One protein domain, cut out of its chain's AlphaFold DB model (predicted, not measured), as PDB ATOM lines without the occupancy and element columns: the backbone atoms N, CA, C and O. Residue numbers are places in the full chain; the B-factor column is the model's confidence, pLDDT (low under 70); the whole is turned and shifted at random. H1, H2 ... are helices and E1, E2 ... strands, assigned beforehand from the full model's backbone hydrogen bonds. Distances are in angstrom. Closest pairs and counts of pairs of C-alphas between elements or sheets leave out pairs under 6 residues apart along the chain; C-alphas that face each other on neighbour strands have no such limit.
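AT A GLANCE: This is residues 2 to 134 of the 253 residues of the protein "Hypothetical protein" of Proboscia inermis (UniProt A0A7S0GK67). A small three-stranded sheet, E1, E2 and E3, has helix H4 packed over one face; to one end of the long axis the long helix H3 and the short H2 reach away from it, and to the other end H1 and H5 make a pair of helices running opposite ways. The whole is strung out between these parts with few contacts among the helices, and residues 15 to 22 stick out as a free loop. The printed part has 133 residues with five named helices and three named strands, in the order H1 H2 E1 E2 H3 E3 H4 H5; the sheet's order is E1 E2 E3, antiparallel throughout, and the class is mostly helix. It is only just loose, close to compact, with a radius of gyration of the C-alphas of 17.2 A and spans of 51 by 41 by 24 A.

IN THESE COORDINATES: Find C-alpha 3 at (276.418, 308.003, 397.853); from there H1, residues 3 to 15, runs 18.1 A. Past residues 16 to 33, which hold no named element, comes H2, residues 34 to 39. Next are E1, residues 53 to 55, and E2, residues 60 to 64, 13.4 A long. H3, residues 68 to 82, starts at C-alpha 68, (285.118, 308.935, 380.510), and runs 20.3 A. Then read E3, residues 93 to 96, H4, residues 99 to 110, 16.4 A long, and H5, residues 115 to 123, ending at C-alpha 123, (280.556, 304.783, 408.357).

HOW THE PARTS SIT: Start at the sheet, where E2 is the inner strand. E1 and E2 form an antiparallel hairpin; look for N 55 and O 60 at 2.9 A. E2 and E3 are antiparallel too, with N 94 and O 63 at 2.8 A. H4 is on the sheet at a height of 7.2 A, making two layers, a helix on one face of a sheet; it lies over E2 and runs along the strands, at 6 degrees to E2 on the local plane. Their closest C-alphas, of Gly 63 and Ala 102, are 5.0 A apart. H3 is not on the sheet; its closest C-alpha to E3 is that of Ala 68, 6.9 A from that of Val 93. H1, with residues 10 to 14 alone, touches H5 at a shallow tilt of 26 degrees, opposite ways; the C-alphas of Leu 10 and Pro 115 are closest, at 5.8 A. H2 is apart from H3 and H4, among others. In H1, H2, H4 and H5 every O i to N i+4 pair is within hydrogen-bond range; in H3 10 of 11 are.

THE WHOLE: The two C-alphas farthest apart, of Ser 38 and Ala 124, are 51.8 A apart. The printed part has no cut. The links H1 to H2 and H2 to E1 are long. Look for pLDDT under 70 at residues 16 to 20, residue 30 and residues 32 to 41; the mean of the printed part is 85.4.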
ATOM      1  N   SER A   2     277.348 311.792 394.895       82.88
ATOM      2  CA  SER A   2     276.257 311.073 395.573       82.88
ATOM      3  C   SER A   2     276.781 309.801 396.244       82.88
ATOM      4  O   SER A   2     277.793 309.255 395.797       82.88
ATOM      5  N   GLY A   3     276.095 309.307 397.274       83.81
ATOM      6  CA  GLY A   3     276.418 308.003 397.853       83.81
ATOM      7  C   GLY A   3     276.087 306.839 396.918       83.81
ATOM      8  O   GLY A   3     276.771 305.824 396.953       83.81
ATOM      9  N   GLY A   4     275.122 307.012 396.007       83.56
ATOM     10  CA  GLY A   4     274.849 306.040 394.942       83.56
ATOM     11  C   GLY A   4     276.045 305.857 394.003       83.56
ATOM     12  O   GLY A   4     276.463 304.734 393.754       83.56
ATOM     13  N   THR A   5     276.673 306.954 393.566       83.75
ATOM     14  CA  THR A   5     277.890 306.910 392.736       83.75
ATOM     15  C   THR A   5     279.033 306.184 393.449       83.75
ATOM     16  O   THR A   5     279.745 305.402 392.825       83.75
ATOM     17  N   LEU A   6     279.206 306.419 394.755       85.19
ATOM     18  CA  LEU A   6     280.213 305.718 395.558       85.19
ATOM     19  C   LEU A   6     279.905 304.224 395.684       85.19
ATOM     20  O   LEU A   6     280.808 303.408 395.521       85.19
ATOM     21  N   ALA A   7     278.644 303.866 395.929       85.06
ATOM     22  CA  ALA A   7     278.207 302.478 396.024       85.06
ATOM     23  C   ALA A   7     278.422 301.718 394.708       85.06
ATOM     24  O   ALA A   7     278.958 300.614 394.725       85.06
ATOM     25  N   THR A   8     278.087 302.323 393.564       83.44
ATOM     26  CA  THR A   8     278.356 301.730 392.245       83.44
ATOM     27  C   THR A   8     279.851 301.516 392.021       83.44
ATOM     28  O   THR A   8     280.246 300.437 391.592       83.44
ATOM     29  N   GLY A   9     280.687 302.507 392.350       83.88
ATOM     30  CA  GLY A   9     282.141 302.375 392.226       83.88
ATOM     31  C   GLY A   9     282.722 301.274 393.119       83.88
ATOM     32  O   GLY A   9     283.591 300.528 392.679       83.88
ATOM     33  N   LEU A  10     282.206 301.135 394.345       85.94
ATOM     34  CA  LEU A  10     282.569 300.060 395.272       85.94
ATOM     35  C   LEU A  10     282.229 298.684 394.704       85.94
ATOM     36  O   LEU A  10     283.106 297.832 394.621       85.94
ATOM     37  N   ILE A  11     280.984 298.496 394.261       83.75
ATOM     38  CA  ILE A  11     280.533 297.237 393.659       83.75
ATOM     39  C   ILE A  11     281.412 296.898 392.455       83.75
ATOM     40  O   ILE A  11     281.908 295.784 392.366       83.75
ATOM     41  N   GLN A  12     281.685 297.867 391.579       81.25
ATOM     42  CA  GLN A  12     282.525 297.653 390.402       81.25
ATOM     43  C   GLN A  12     283.956 297.215 390.758       81.25
ATOM     44  O   GLN A  12     284.543 296.406 390.042       81.25
ATOM     45  N   GLN A  13     284.521 297.730 391.854       82.31
ATOM     46  CA  GLN A  13     285.845 297.333 392.333       82.31
ATOM     47  C   GLN A  13     285.848 295.924 392.951       82.31
ATOM     48  O   GLN A  13     286.874 295.250 392.913       82.31
ATOM     49  N   GLU A  14     284.723 295.481 393.512       81.94
ATOM     50  CA  GLU A  14     284.601 294.212 394.238       81.94
ATOM     51  C   GLU A  14     284.159 293.040 393.375       81.94
ATOM     52  O   GLU A  14     284.693 291.943 393.515       81.94
ATOM     53  N   THR A  15     283.182 293.246 392.494       72.44
ATOM     54  CA  THR A  15     282.619 292.157 391.689       72.44
ATOM     55  C   THR A  15     283.566 291.706 390.588       72.44
ATOM     56  O   THR A  15     283.384 290.623 390.040       72.44
ATOM     57  N   GLY A  16     284.559 292.531 390.240       66.56
ATOM     58  CA  GLY A  16     285.354 292.319 389.040       66.56
ATOM     59  C   GLY A  16     284.470 292.198 387.793       66.56
ATOM     60  O   GLY A  16     283.294 292.574 387.784       66.56
ATOM     61  N   SER A  17     285.058 291.701 386.711       59.72
ATOM     62  CA  SER A  17     284.379 291.478 385.434       59.72
ATOM     63  C   SER A  17     283.407 290.302 385.487       59.72
ATOM     64  O   SER A  17     283.701 289.271 386.088       59.72
ATOM     65  N   SER A  18     282.301 290.394 384.746       58.88
ATOM     66  CA  SER A  18     281.501 289.219 384.380       58.88
ATOM     67  C   SER A  18     282.340 288.228 383.557       58.88
ATOM     68  O   SER A  18     283.179 288.641 382.754       58.88
ATOM     69  N   ALA A  19     282.116 286.924 383.746       56.28
ATOM     70  CA  ALA A  19     282.877 285.873 383.071       56.28
ATOM     71  C   ALA A  19     282.889 286.064 381.539       56.28
ATOM     72  O   ALA A  19     281.838 286.111 380.904       56.28
ATOM     73  N   GLY A  20     284.088 286.181 380.957       65.19
ATOM     74  CA  GLY A  20     284.307 286.264 379.507       65.19
ATOM     75  C   GLY A  20     284.235 287.663 378.879       65.19
ATOM     76  O   GLY A  20     284.446 287.780 377.675       65.19
ATOM     77  N   ILE A  21     283.980 288.723 379.654       73.81
ATOM     78  CA  ILE A  21     283.954 290.107 379.155       73.81
ATOM     79  C   ILE A  21     285.119 290.885 379.765       73.81
ATOM     80  O   ILE A  21     285.221 290.975 380.984       73.81
ATOM     81  N   ASP A  22     285.967 291.499 378.936       75.88
ATOM     82  CA  ASP A  22     286.934 292.491 379.416       75.88
ATOM     83  C   ASP A  22     286.219 293.839 379.640       75.88
ATOM     84  O   ASP A  22     285.856 294.522 378.674       75.88
ATOM     85  N   PRO A  23     286.007 294.270 380.897       73.38
ATOM     86  CA  PRO A  23     285.312 295.504 381.207       73.38
ATOM     87  C   PRO A  23     286.164 296.720 380.872       73.38
ATOM     88  O   PRO A  23     285.625 297.818 380.921       73.38
ATOM     89  N   ASN A  24     287.452 296.559 380.551       76.81
ATOM     90  CA  ASN A  24     288.335 297.636 380.115       76.81
ATOM     91  C   ASN A  24     288.354 297.793 378.591       76.81
ATOM     92  O   ASN A  24     288.949 298.748 378.093       76.81
ATOM     93  N   HIS A  25     287.677 296.910 377.848       83.31
ATOM     94  CA  HIS A  25     287.659 296.969 376.395       83.31
ATOM     95  C   HIS A  25     286.930 298.239 375.905       83.31
ATOM     96  O   HIS A  25     285.713 298.377 376.100       83.31
ATOM     97  N   PRO A  26     287.615 299.180 375.224       82.19
ATOM     98  CA  PRO A  26     287.045 300.493 374.914       82.19
ATOM     99  C   PRO A  26     285.906 300.435 373.891       82.19
ATOM    100  O   PRO A  26     285.070 301.336 373.839       82.19
ATOM    101  N   PHE A  27     285.826 299.361 373.105       85.56
ATOM    102  CA  PHE A  27     284.788 299.152 372.094       85.56
ATOM    103  C   PHE A  27     283.718 298.138 372.510       85.56
ATOM    104  O   PHE A  27     283.011 297.626 371.648       85.56
ATOM    105  N   LEU A  28     283.573 297.849 373.810       84.50
ATOM    106  CA  LEU A  28     282.639 296.831 374.317       84.50
ATOM    107  C   LEU A  28     281.202 296.960 373.764       84.50
ATOM    108  O   LEU A  28     280.548 295.951 373.540       84.50
ATOM    109  N   LEU A  29     280.721 298.184 373.511       82.81
ATOM    110  CA  LEU A  29     279.390 298.419 372.926       82.81
ATOM    111  C   LEU A  29     279.412 298.591 371.394       82.81
ATOM    112  O   LEU A  29     278.422 298.311 370.724       82.81
ATOM    113  N   GLY A  30     280.512 299.094 370.828       69.62
ATOM    114  CA  GLY A  30     280.571 299.525 369.427       69.62
ATOM    115  C   GLY A  30     281.143 298.505 368.445       69.62
ATOM    116  O   GLY A  30     280.908 298.649 367.254       69.62
ATOM    117  N   GLY A  31     281.880 297.497 368.920       71.38
ATOM    118  CA  GLY A  31     282.782 296.729 368.058       71.38
ATOM    119  C   GLY A  31     283.999 297.571 367.650       71.38
ATOM    120  O   GLY A  31     283.917 298.794 367.513       71.38
ATOM    121  N   ALA A  32     285.171 296.944 367.540       69.75
ATOM    122  CA  ALA A  32     286.364 297.659 367.098       69.75
ATOM    123  C   ALA A  32     286.254 297.984 365.590       69.75
ATOM    124  O   ALA A  32     285.784 297.133 364.832       69.75
ATOM    125  N   PRO A  33     286.683 299.180 365.134       68.44
ATOM    126  CA  PRO A  33     286.826 299.494 363.718       68.44
ATOM    127  C   PRO A  33     287.578 298.383 362.986       68.44
ATOM    128  O   PRO A  33     288.565 297.865 363.513       68.44
ATOM    129  N   SER A  34     287.153 298.054 361.766       64.62
ATOM    130  CA  SER A  34     287.780 296.999 360.954       64.62
ATOM    131  C   SER A  34     289.291 297.193 360.806       64.62
ATOM    132  O   SER A  34     290.030 296.218 360.882       64.62
ATOM    133  N   SER A  35     289.755 298.445 360.715       62.88
ATOM    134  CA  SER A  35     291.176 298.811 360.685       62.88
ATOM    135  C   SER A  35     291.949 298.410 361.950       62.88
ATOM    136  O   SER A  35     293.100 297.984 361.861       62.88
ATOM    137  N   LEU A  36     291.329 298.500 363.132       63.09
ATOM    138  CA  LEU A  36     291.935 298.085 364.403       63.09
ATOM    139  C   LEU A  36     291.879 296.569 364.588       63.09
ATOM    140  O   LEU A  36     292.822 295.989 365.124       63.09
ATOM    141  N   VAL A  37     290.814 295.928 364.095       60.41
ATOM    142  CA  VAL A  37     290.703 294.463 364.050       60.41
ATOM    143  C   VAL A  37     291.795 293.880 363.150       60.41
ATOM    144  O   VAL A  37     292.491 292.960 363.564       60.41
ATOM    145  N   SER A  38     292.019 294.457 361.964       57.38
ATOM    146  CA  SER A  38     293.076 294.021 361.042       57.38
ATOM    147  C   SER A  38     294.489 294.302 361.552       57.38
ATOM    148  O   SER A  38     295.408 293.549 361.253       57.38
ATOM    149  N   ALA A  39     294.680 295.376 362.326       61.75
ATOM    150  CA  ALA A  39     295.980 295.729 362.896       61.75
ATOM    151  C   ALA A  39     296.321 294.945 364.177       61.75
ATOM    152  O   ALA A  39     297.441 295.060 364.676       61.75
ATOM    153  N   GLY A  40     295.363 294.203 364.745       60.22
ATOM    154  CA  GLY A  40     295.544 293.418 365.969       60.22
ATOM    155  C   GLY A  40     295.887 294.238 367.220       60.22
ATOM    156  O   GLY A  40     296.297 293.663 368.226       60.22
ATOM    157  N   ARG A  41     295.757 295.574 367.186       68.50
ATOM    158  CA  ARG A  41     296.096 296.458 368.312       68.50
ATOM    159  C   ARG A  41     295.227 297.712 368.364       68.50
ATOM    160  O   ARG A  41     294.912 298.313 367.339       68.50
ATOM    161  N   LEU A  42     294.887 298.122 369.584       74.75
ATOM    162  CA  LEU A  42     294.229 299.397 369.876       74.75
ATOM    163  C   LEU A  42     295.233 300.556 369.755       74.75
ATOM    164  O   LEU A  42     296.427 300.372 369.998       74.75
ATOM    165  N   ARG A  43     294.750 301.754 369.407       76.38
ATOM    166  CA  ARG A  43     295.556 302.989 369.463       76.38
ATOM    167  C   ARG A  43     295.706 303.426 370.927       76.38
ATOM    168  O   ARG A  43     294.823 303.132 371.734       76.38
ATOM    169  N   GLU A  44     296.780 304.132 371.291       77.31
ATOM    170  CA  GLU A  44     296.976 304.593 372.684       77.31
ATOM    171  C   GLU A  44     295.814 305.497 373.127       77.31
ATOM    172  O   GLU A  44     295.296 305.378 374.236       77.31
ATOM    173  N   GLU A  45     295.335 306.336 372.212       77.56
ATOM    174  CA  GLU A  45     294.229 307.275 372.391       77.56
ATOM    175  C   GLU A  45     292.865 306.580 372.480       77.56
ATOM    176  O   GLU A  45     291.882 307.198 372.885       77.56
ATOM    177  N   ASP A  46     292.788 305.292 372.123       80.94
ATOM    178  CA  ASP A  46     291.595 304.489 372.375       80.94
ATOM    179  C   ASP A  46     291.528 303.950 373.807       80.94
ATOM    180  O   ASP A  46     290.470 303.489 374.240       80.94
ATOM    181  N   GLY A  47     292.637 304.020 374.543       78.62
ATOM    182  CA  GLY A  47     292.734 303.588 375.926       78.62
ATOM    183  C   GLY A  47     292.157 304.584 376.936       78.62
ATOM    184  O   GLY A  47     291.696 305.685 376.629       78.62
ATOM    185  N   LYS A  48     292.209 304.187 378.209       82.50
ATOM    186  CA  LYS A  48     291.842 305.042 379.342       82.50
ATOM    187  C   LYS A  48     292.870 306.163 379.526       82.50
ATOM    188  O   LYS A  48     294.031 305.904 379.853       82.50
ATOM    189  N   PHE A  49     292.421 307.415 379.455       88.12
ATOM    190  CA  PHE A  49     293.252 308.555 379.838       88.12
ATOM    191  C   PHE A  49     293.517 308.544 381.354       88.12
ATOM    192  O   PHE A  49     292.614 308.770 382.159       88.12
ATOM    193  N   SER A  50     294.759 308.260 381.754       85.75
ATOM    194  CA  SER A  50     295.161 308.100 383.166       85.75
ATOM    195  C   SER A  50     296.238 309.089 383.640       85.75
ATOM    196  O   SER A  50     296.540 309.150 384.834       85.75
ATOM    197  N   LYS A  51     296.822 309.866 382.721       89.94
ATOM    198  CA  LYS A  51     297.900 310.837 382.988       89.94
ATOM    199  C   LYS A  51     297.314 312.215 383.350       89.94
ATOM    200  O   LYS A  51     296.106 312.411 383.276       89.94
ATOM    201  N   SER A  52     298.157 313.151 383.776       95.38
ATOM    202  CA  SER A  52     297.825 314.582 383.878       95.38
ATOM    203  C   SER A  52     298.838 315.380 383.072       95.38
ATOM    204  O   SER A  52     300.035 315.111 383.189       95.38
ATOM    205  N   CYS A  53     298.390 316.369 382.311       96.25
ATOM    206  CA  CYS A  53     299.255 317.254 381.533       96.25
ATOM    207  C   CYS A  53     298.585 318.613 381.324       96.25
ATOM    208  O   CYS A  53     297.404 318.791 381.629       96.25
ATOM    209  N   PHE A  54     299.352 319.586 380.844       96.75
ATOM    210  CA  PHE A  54     298.796 320.839 380.357       96.75
ATOM    211  C   PHE A  54     298.312 320.644 378.919       96.75
ATOM    212  O   PHE A  54     299.031 320.062 378.110       96.75
ATOM    213  N   ASP A  55     297.105 321.111 378.615       95.12
ATOM    214  CA  ASP A  55     296.516 321.039 377.282       95.12
ATOM    215  C   ASP A  55     296.360 322.450 376.715       95.12
ATOM    216  O   ASP A  55     295.658 323.304 377.273       95.12
ATOM    217  N   GLU A  56     297.036 322.700 375.597       93.44
ATOM    218  CA  GLU A  56     297.031 324.001 374.942       93.44
ATOM    219  C   GLU A  56     295.681 324.333 374.309       93.44
ATOM    220  O   GLU A  56     295.308 325.501 374.291       93.44
ATOM    221  N   SER A  57     294.903 323.354 373.841       90.88
ATOM    222  CA  SER A  57     293.616 323.597 373.172       90.88
ATOM    223  C   SER A  57     292.578 324.239 374.099       90.88
ATOM    224  O   SER A  57     291.731 325.022 373.659       90.88
ATOM    225  N   VAL A  58     292.697 323.978 375.405       93.88
ATOM    226  CA  VAL A  58     291.864 324.554 376.472       93.88
ATOM    227  C   VAL A  58     292.638 325.466 377.428       93.88
ATOM    228  O   VAL A  58     292.035 326.078 378.312       93.88
ATOM    229  N   ASN A  59     293.955 325.604 377.243       94.38
ATOM    230  CA  ASN A  59     294.869 326.409 378.061       94.38
ATOM    231  C   ASN A  59     294.741 326.116 379.571       94.38
ATOM    232  O   ASN A  59     294.628 327.031 380.397       94.38
ATOM    233  N   ARG A  60     294.669 324.831 379.937       96.12
ATOM    234  CA  ARG A  60     294.455 324.363 381.316       96.12
ATOM    235  C   ARG A  60     295.112 323.009 381.562       96.12
ATOM    236  O   ARG A  60     295.436 322.277 380.637       96.12
ATOM    237  N   TRP A  61     295.246 322.668 382.840       97.38
ATOM    238  CA  TRP A  61     295.623 321.323 383.256       97.38
ATOM    239  C   TRP A  61     294.458 320.361 383.051       97.38
ATOM    240  O   TRP A  61     293.341 320.630 383.496       97.38
ATOM    241  N   ILE A  62     294.734 319.231 382.412       97.19
ATOM    242  CA  ILE A  62     293.786 318.142 382.212       97.19
ATOM    243  C   ILE A  62     294.228 316.894 382.972       97.19
ATOM    244  O   ILE A  62     295.403 316.696 383.290       97.19
ATOM    245  N   GLY A  63     293.262 316.044 383.279       96.56
ATOM    246  CA  GLY A  63     293.458 314.786 383.989       96.56
ATOM    247  C   GLY A  63     292.274 313.847 383.761       96.56
ATOM    248  O   GLY A  63     291.330 314.209 383.057       96.56
ATOM    249  N   PRO A  64     292.274 312.654 384.368       94.50
ATOM    250  CA  PRO A  64     291.219 311.678 384.154       94.50
ATOM    251  C   PRO A  64     289.855 312.221 384.571       94.50
ATOM    252  O   PRO A  64     289.739 312.951 385.561       94.50
ATOM    253  N   PHE A  65     288.822 311.838 383.829       92.06
ATOM    254  CA  PHE A  65     287.430 312.075 384.183       92.06
ATOM    255  C   PHE A  65     286.754 310.744 384.508       92.06
ATOM    256  O   PHE A  65     286.858 309.790 383.744       92.06
ATOM    257  N   ALA A  66     286.066 310.677 385.649       85.06
ATOM    258  CA  ALA A  66     285.566 309.415 386.194       85.06
ATOM    259  C   ALA A  66     284.583 308.690 385.258       85.06
ATOM    260  O   ALA A  66     284.588 307.466 385.210       85.06
ATOM    261  N   MET A  67     283.775 309.433 384.494       87.06
ATOM    262  CA  MET A  67     282.786 308.842 383.585       87.06
ATOM    263  C   MET A  67     283.324 308.607 382.169       87.06
ATOM    264  O   MET A  67     282.615 308.016 381.358       87.06
ATOM    265  N   ALA A  68     284.562 309.019 381.862       90.12
ATOM    266  CA  ALA A  68     285.118 308.935 380.510       90.12
ATOM    267  C   ALA A  68     285.076 307.504 379.955       90.12
ATOM    268  O   ALA A  68     284.702 307.291 378.809       90.12
ATOM    269  N   GLU A  69     285.383 306.493 380.770       83.88
ATOM    270  CA  GLU A  69     285.359 305.094 380.325       83.88
ATOM    271  C   GLU A  69     283.972 304.598 379.917       83.88
ATOM    272  O   GLU A  69     283.862 303.764 379.015       83.88
ATOM    273  N   ILE A  70     282.927 305.099 380.578       86.00
ATOM    274  CA  ILE A  70     281.536 304.759 380.281       86.00
ATOM    275  C   ILE A  70     281.101 305.524 379.026       86.00
ATOM    276  O   ILE A  70     280.638 304.922 378.054       86.00
ATOM    277  N   ASN A  71     281.332 306.838 379.006       91.06
ATOM    278  CA  ASN A  71     280.941 307.727 377.915       91.06
ATOM    279  C   ASN A  71     281.622 307.356 376.591       91.06
ATOM    280  O   ASN A  71     280.958 307.279 375.557       91.06
ATOM    281  N   ASN A  72     282.922 307.040 376.618       90.38
ATOM    282  CA  ASN A  72     283.690 306.648 375.436       90.38
ATOM    283  C   ASN A  72     283.038 305.467 374.700       90.38
ATOM    284  O   ASN A  72     283.000 305.461 373.472       90.38
ATOM    285  N   ARG A  73     282.485 304.482 375.422       89.88
ATOM    286  CA  ARG A  73     281.819 303.316 374.811       89.88
ATOM    287  C   ARG A  73     280.524 303.709 374.112       89.88
ATOM    288  O   ARG A  73     280.235 303.185 373.040       89.88
ATOM    289  N   VAL A  74     279.771 304.651 374.683       92.75
ATOM    290  CA  VAL A  74     278.552 305.204 374.070       92.75
ATOM    291  C   VAL A  74     278.898 306.001 372.810       92.75
ATOM    292  O   VAL A  74     278.249 305.837 371.775       92.75
ATOM    293  N   VAL A  75     279.959 306.813 372.841       93.12
ATOM    294  CA  VAL A  75     280.431 307.551 371.658       93.12
ATOM    295  C   VAL A  75     280.918 306.591 370.570       93.12
ATOM    296  O   VAL A  75     280.547 306.741 369.409       93.12
ATOM    297  N   ARG A  76     281.671 305.548 370.931       90.75
ATOM    298  CA  ARG A  76     282.146 304.525 369.987       90.75
ATOM    299  C   ARG A  76     281.005 303.697 369.400       90.75
ATOM    300  O   ARG A  76     281.017 303.444 368.202       90.75
ATOM    301  N   ARG A  77     279.986 303.342 370.194       92.06
ATOM    302  CA  ARG A  77     278.739 302.745 369.684       92.06
ATOM    303  C   ARG A  77     278.057 303.671 368.685       92.06
ATOM    304  O   ARG A  77     277.623 303.210 367.639       92.06
ATOM    305  N   SER A  78     277.988 304.963 368.989       93.56
ATOM    306  CA  SER A  78     277.409 305.952 368.074       93.56
ATOM    307  C   SER A  78     278.185 306.015 366.760       93.56
ATOM    308  O   SER A  78     277.570 305.996 365.705       93.56
ATOM    309  N   ASN A  79     279.522 306.009 366.815       92.00
ATOM    310  CA  ASN A  79     280.369 305.942 365.624       92.00
ATOM    311  C   ASN A  79     280.114 304.663 364.809       92.00
ATOM    312  O   ASN A  79     279.980 304.734 363.596       92.00
ATOM    313  N   ALA A  80     279.989 303.504 365.459       89.56
ATOM    314  CA  ALA A  80     279.685 302.250 364.769       89.56
ATOM    315  C   ALA A  80     278.309 302.257 364.076       89.56
ATOM    316  O   ALA A  80     278.147 301.622 363.041       89.56
ATOM    317  N   LEU A  81     277.331 302.979 364.636       91.12
ATOM    318  CA  LEU A  81     275.986 303.116 364.065       91.12
ATOM    319  C   LEU A  81     275.890 304.202 362.979       91.12
ATOM    320  O   LEU A  81     275.084 304.065 362.067       91.12
ATOM    321  N   LEU A  82     276.663 305.288 363.094       91.88
ATOM    322  CA  LEU A  82     276.514 306.502 362.273       91.88
ATOM    323  C   LEU A  82     277.690 306.785 361.324       91.88
ATOM    324  O   LEU A  82     277.553 307.618 360.436       91.88
ATOM    325  N   GLY A  83     278.838 306.129 361.502       90.75
ATOM    326  CA  GLY A  83     279.996 306.220 360.608       90.75
ATOM    327  C   GLY A  83     280.736 307.563 360.628       90.75
ATOM    328  O   GLY A  83     280.852 308.216 359.598       90.75
ATOM    329  N   TYR A  84     281.315 307.969 361.762       90.00
ATOM    330  CA  TYR A  84     282.114 309.206 361.886       90.00
ATOM    331  C   TYR A  84     283.501 309.135 361.213       90.00
ATOM    332  O   TYR A  84     284.226 310.128 361.193       90.00
ATOM    333  N   GLY A  85     283.883 307.972 360.677       86.25
ATOM    334  CA  GLY A  85     285.141 307.740 359.960       86.25
ATOM    335  C   GLY A  85     286.100 306.781 360.677       86.25
ATOM    336  O   GLY A  85     286.047 306.602 361.895       86.25
ATOM    337  N   SER A  86     287.002 306.156 359.912       81.81
ATOM    338  CA  SER A  86     287.976 305.173 360.420       81.81
ATOM    339  C   SER A  86     289.039 305.792 361.333       81.81
ATOM    340  O   SER A  86     289.490 305.156 362.286       81.81
ATOM    341  N   GLU A  87     289.391 307.055 361.086       84.56
ATOM    342  CA  GLU A  87     290.359 307.814 361.883       84.56
ATOM    343  C   GLU A  87     289.732 308.541 363.076       84.56
ATOM    344  O   GLU A  87     290.436 309.242 363.800       84.56
ATOM    345  N   PHE A  88     288.430 308.357 363.329       89.62
ATOM    346  CA  PHE A  88     287.760 308.999 364.454       89.62
ATOM    347  C   PHE A  88     288.408 308.588 365.786       89.62
ATOM    348  O   PHE A  88     288.569 307.399 366.098       89.62
ATOM    349  N   ARG A  89     288.777 309.600 366.573       88.56
ATOM    350  CA  ARG A  89     289.372 309.485 367.907       88.56
ATOM    351  C   ARG A  89     288.529 310.307 368.870       88.56
ATOM    352  O   ARG A  89     288.063 311.389 368.525       88.56
ATOM    353  N   TYR A  90     288.331 309.783 370.073       91.19
ATOM    354  CA  TYR A  90     287.572 310.458 371.117       91.19
ATOM    355  C   TYR A  90     288.200 310.188 372.476       91.19
ATOM    356  O   TYR A  90     288.363 309.028 372.871       91.19
ATOM    357  N   THR A  91     288.488 311.276 373.181       92.12
ATOM    358  CA  THR A  91     289.044 311.283 374.530       92.12
ATOM    359  C   THR A  91     288.238 312.269 375.359       92.12
ATOM    360  O   THR A  91     288.020 313.404 374.942       92.12
ATOM    361  N   GLU A  92     287.832 311.850 376.551       94.12
ATOM    362  CA  GLU A  92     287.151 312.707 377.512       94.12
ATOM    363  C   GLU A  92     288.015 312.884 378.761       94.12
ATOM    364  O   GLU A  92     288.513 311.915 379.341       94.12
ATOM    365  N   VAL A  93     288.215 314.138 379.162       95.81
ATOM    366  CA  VAL A  93     289.124 314.519 380.248       95.81
ATOM    367  C   VAL A  93     288.471 315.537 381.171       95.81
ATOM    368  O   VAL A  93     287.587 316.298 380.782       95.81
ATOM    369  N   GLY A  94     288.920 315.554 382.422       96.00
ATOM    370  CA  GLY A  94     288.563 316.588 383.380       96.00
ATOM    371  C   GLY A  94     289.480 317.792 383.205       96.00
ATOM    372  O   GLY A  94     290.680 317.622 382.995       96.00
ATOM    373  N   VAL A  95     288.925 318.996 383.334       96.06
ATOM    374  CA  VAL A  95     289.688 320.251 383.326       96.06
ATOM    375  C   VAL A  95     289.863 320.749 384.757       96.06
ATOM    376  O   VAL A  95     288.883 320.935 385.479       96.06
ATOM    377  N   TYR A  96     291.101 321.025 385.150       95.19
ATOM    378  CA  TYR A  96     291.494 321.385 386.512       95.19
ATOM    379  C   TYR A  96     292.100 322.790 386.567       95.19
ATOM    380  O   TYR A  96     292.658 323.288 385.584       95.19
ATOM    381  N   ARG A  97     291.994 323.458 387.725       90.75
ATOM    382  CA  ARG A  97     292.530 324.819 387.888       90.75
ATOM    383  C   ARG A  97     294.048 324.818 387.995       90.75
ATOM    384  O   ARG A  97     294.690 325.760 387.545       90.75
ATOM    385  N   THR A  98     294.606 323.780 388.611       94.31
ATOM    386  CA  THR A  98     296.037 323.683 388.906       94.31
ATOM    387  C   THR A  98     296.596 322.322 388.517       94.31
ATOM    388  O   THR A  98     295.880 321.319 388.495       94.31
ATOM    389  N   GLU A  99     297.906 322.276 388.280       96.50
ATOM    390  CA  GLU A  99     298.640 321.031 388.047       96.50
ATOM    391  C   GLU A  99     298.448 320.033 389.189       96.50
ATOM    392  O   GLU A  99     298.242 318.842 388.969       96.50
ATOM    393  N   ASN A 100     298.494 320.525 390.429       96.88
ATOM    394  CA  ASN A 100     298.392 319.689 391.618       96.88
ATOM    395  C   ASN A 100     297.014 319.019 391.732       96.88
ATOM    396  O   ASN A 100     296.924 317.859 392.128       96.88
ATOM    397  N   GLU A 101     295.934 319.720 391.370       95.44
ATOM    398  CA  GLU A 101     294.595 319.121 391.291       95.44
ATOM    399  C   GLU A 101     294.554 317.988 390.258       95.44
ATOM    400  O   GLU A 101     294.104 316.888 390.586       95.44
ATOM    401  N   ALA A 102     295.082 318.227 389.053       96.12
ATOM    402  CA  ALA A 102     295.134 317.218 387.998       96.12
ATOM    403  C   ALA A 102     295.959 315.992 388.430       96.12
ATOM    404  O   ALA A 102     295.465 314.865 388.361       96.12
ATOM    405  N   LYS A 103     297.164 316.205 388.983       96.00
ATOM    406  CA  LYS A 103     298.039 315.139 389.504       96.00
ATOM    407  C   LYS A 103     297.356 314.305 390.585       96.00
ATOM    408  O   LYS A 103     297.421 313.077 390.540       96.00
ATOM    409  N   LYS A 104     296.666 314.940 391.539       94.69
ATOM    410  CA  LYS A 104     295.924 314.233 392.600       94.69
ATOM    411  C   LYS A 104     294.836 313.331 392.027       94.69
ATOM    412  O   LYS A 104     294.677 312.202 392.492       94.69
ATOM    413  N   VAL A 105     294.092 313.801 391.023       92.81
ATOM    414  CA  VAL A 105     293.059 312.975 390.384       92.81
ATOM    415  C   VAL A 105     293.675 311.841 389.567       92.81
ATOM    416  O   VAL A 105     293.182 310.716 389.655       92.81
ATOM    417  N   SER A 106     294.774 312.080 388.849       93.44
ATOM    418  CA  SER A 106     295.508 311.024 388.141       93.44
ATOM    419  C   SER A 106     296.018 309.938 389.082       93.44
ATOM    420  O   SER A 106     295.784 308.757 388.830       93.44
ATOM    421  N   LEU A 107     296.633 310.320 390.207       92.94
ATOM    422  CA  LEU A 107     297.108 309.376 391.222       92.94
ATOM    423  C   LEU A 107     295.961 308.547 391.801       92.94
ATOM    424  O   LEU A 107     296.070 307.328 391.843       92.94
ATOM    425  N   ARG A 108     294.839 309.178 392.167       88.75
ATOM    426  CA  ARG A 108     293.657 308.466 392.683       88.75
ATOM    427  C   ARG A 108     293.021 307.543 391.642       88.75
ATOM    428  O   ARG A 108     292.438 306.531 392.001       88.75
ATOM    429  N   THR A 109     293.107 307.894 390.362       87.62
ATOM    430  CA  THR A 109     292.582 307.060 389.271       87.62
ATOM    431  C   THR A 109     293.469 305.842 389.020       87.62
ATOM    432  O   THR A 109     292.958 304.775 388.689       87.62
ATOM    433  N   ARG A 110     294.792 305.991 389.170       87.50
ATOM    434  CA  ARG A 110     295.767 304.899 389.027       87.50
ATOM    435  C   ARG A 110     295.814 303.993 390.258       87.50
ATOM    436  O   ARG A 110     295.974 302.788 390.115       87.50
ATOM    437  N   TYR A 111     295.663 304.579 391.439       89.25
ATOM    438  CA  TYR A 111     295.713 303.908 392.733       89.25
ATOM    439  C   TYR A 111     294.449 304.266 393.529       89.25
ATOM    440  O   TYR A 111     294.500 305.122 394.422       89.25
ATOM    441  N   PRO A 112     293.284 303.687 393.176       87.12
ATOM    442  CA  PRO A 112     292.058 303.934 393.921       87.12
ATOM    443  C   PRO A 112     292.196 303.406 395.357       87.12
ATOM    444  O   PRO A 112     292.859 302.389 395.577       87.12
ATOM    445  N   PRO A 113     291.583 304.075 396.351       88.31
ATOM    446  CA  PRO A 113     291.566 303.557 397.713       88.31
ATOM    447  C   PRO A 113     290.879 302.180 397.754       88.31
ATOM    448  O   PRO A 113     289.988 301.913 396.943       88.31
ATOM    449  N   PRO A 114     291.270 301.295 398.687       90.81
ATOM    450  CA  PRO A 114     290.628 299.994 398.811       90.81
ATOM    451  C   PRO A 114     289.159 300.155 399.247       90.81
ATOM    452  O   PRO A 114     288.850 301.099 399.989       90.81
ATOM    453  N   PRO A 115     288.259 299.225 398.866       89.75
ATOM    454  CA  PRO A 115     286.835 299.308 399.199       89.75
ATOM    455  C   PRO A 115     286.574 299.459 400.702       89.75
ATOM    456  O   PRO A 115     285.727 300.250 401.115       89.75
ATOM    457  N   SER A 116     287.368 298.773 401.531       92.00
ATOM    458  CA  SER A 116     287.309 298.862 402.995       92.00
ATOM    459  C   SER A 116     287.517 300.285 403.517       92.00
ATOM    460  O   SER A 116     286.777 300.729 404.390       92.00
ATOM    461  N   LYS A 117     288.463 301.044 402.948       91.81
ATOM    462  CA  LYS A 117     288.738 302.424 403.373       91.81
ATOM    463  C   LYS A 117     287.602 303.370 402.998       91.81
ATOM    464  O   LYS A 117     287.273 304.272 403.762       91.81
ATOM    465  N   ILE A 118     286.998 303.176 401.826       90.06
ATOM    466  CA  ILE A 118     285.836 303.968 401.407       90.06
ATOM    467  C   ILE A 118     284.648 303.675 402.336       90.06
ATOM    468  O   ILE A 118     283.995 304.618 402.772       90.06
ATOM    469  N   ARG A 119     284.402 302.402 402.685       89.62
ATOM    470  CA  ARG A 119     283.356 302.010 403.649       89.62
ATOM    471  C   ARG A 119     283.564 302.641 405.021       89.62
ATOM    472  O   ARG A 119     282.653 303.297 405.506       89.62
ATOM    473  N   GLU A 120     284.776 302.559 405.570       92.75
ATOM    474  CA  GLU A 120     285.139 303.212 406.839       92.75
ATOM    475  C   GLU A 120     284.832 304.719 406.798       92.75
ATOM    476  O   GLU A 120     284.294 305.289 407.741       92.75
ATOM    477  N   MET A 121     285.126 305.391 405.679       91.81
ATOM    478  CA  MET A 121     284.821 306.816 405.520       91.81
ATOM    479  C   MET A 121     283.316 307.110 405.413       91.81
ATOM    480  O   MET A 121     282.895 308.192 405.824       91.81
ATOM    481  N   ILE A 122     282.517 306.193 404.862       90.00
ATOM    482  CA  ILE A 122     281.049 306.296 404.833       90.00
ATOM    483  C   ILE A 122     280.486 306.102 406.249       90.00
ATOM    484  O   ILE A 122     279.673 306.911 406.697       90.00
ATOM    485  N   GLU A 123     280.950 305.083 406.972       91.19
ATOM    486  CA  GLU A 123     280.556 304.783 408.357       91.19
ATOM    487  C   GLU A 123     280.930 305.922 409.313       91.19
ATOM    488  O   GLU A 123     280.125 306.329 410.145       91.19
ATOM    489  N   ALA A 124     282.107 306.521 409.123       92.69
ATOM    490  CA  ALA A 124     282.563 307.692 409.868       92.69
ATOM    491  C   ALA A 124     281.857 309.008 409.464       92.69
ATOM    492  O   ALA A 124     282.256 310.078 409.925       92.69
ATOM    493  N   GLY A 125     280.871 308.975 408.558       88.94
ATOM    494  CA  GLY A 125     280.116 310.155 408.115       88.94
ATOM    495  C   GLY A 125     280.920 311.158 407.277       88.94
ATOM    496  O   GLY A 125     280.495 312.298 407.089       88.94
ATOM    497  N   ARG A 126     282.092 310.764 406.764       89.81
ATOM    498  CA  ARG A 126     282.977 311.612 405.939       89.81
ATOM    499  C   ARG A 126     282.629 311.548 404.452       89.81
ATOM    500  O   ARG A 126     283.046 312.421 403.689       89.81
ATOM    501  N   LEU A 127     281.893 310.519 404.038       90.31
ATOM    502  CA  LEU A 127     281.362 310.323 402.691       90.31
ATOM    503  C   LEU A 127     279.853 310.028 402.754       90.31
ATOM    504  O   LEU A 127     279.389 309.472 403.746       90.31
ATOM    505  N   PRO A 128     279.080 310.392 401.714       88.56
ATOM    506  CA  PRO A 128     277.636 310.169 401.699       88.56
ATOM    507  C   PRO A 128     277.286 308.678 401.623       88.56
ATOM    508  O   PRO A 128     277.872 307.937 400.832       88.56
ATOM    509  N   GLN A 129     276.277 308.263 402.392       90.06
ATOM    510  CA  GLN A 129     275.689 306.920 402.311       90.06
ATOM    511  C   GLN A 129     274.819 306.753 401.052       90.06
ATOM    512  O   GLN A 129     274.354 307.754 400.496       90.06
ATOM    513  N   PRO A 130     274.538 305.517 400.597       85.88
ATOM    514  CA  PRO A 130     273.527 305.273 399.568       85.88
ATOM    515  C   PRO A 130     272.206 305.989 399.889       85.88
ATOM    516  O   PRO A 130     271.747 305.984 401.026       85.88
ATOM    517  N   GLY A 131     271.624 306.663 398.896       85.25
ATOM    518  CA  GLY A 131     270.445 307.520 399.085       85.25
ATOM    519  C   GLY A 131     270.745 308.942 399.585       85.25
ATOM    520  O   GLY A 131     269.886 309.813 399.478       85.25
ATOM    521  N   GLN A 132     271.965 309.227 400.052       88.69
ATOM    522  CA  GLN A 132     272.399 310.582 400.394       88.69
ATOM    523  C   GLN A 132     273.090 311.276 399.215       88.69
ATOM    524  O   GLN A 132     273.776 310.675 398.380       88.69
ATOM    525  N   GLY A 133     272.947 312.596 399.185       87.50
ATOM    526  CA  GLY A 133     273.464 313.448 398.129       87.50
ATOM    527  C   GLY A 133     273.748 314.866 398.610       87.50
ATOM    528  O   GLY A 133     273.448 315.209 399.754       87.50
ATOM    529  N   PRO A 134     274.320 315.718 397.744       88.81
ATOM    530  CA  PRO A 134     274.434 317.138 398.037       88.81
ATOM    531  C   PRO A 134     273.051 317.730 398.341       88.81
ATOM    532  O   PRO A 134     272.069 317.429 397.658       88.81
TER     533      PRO A 134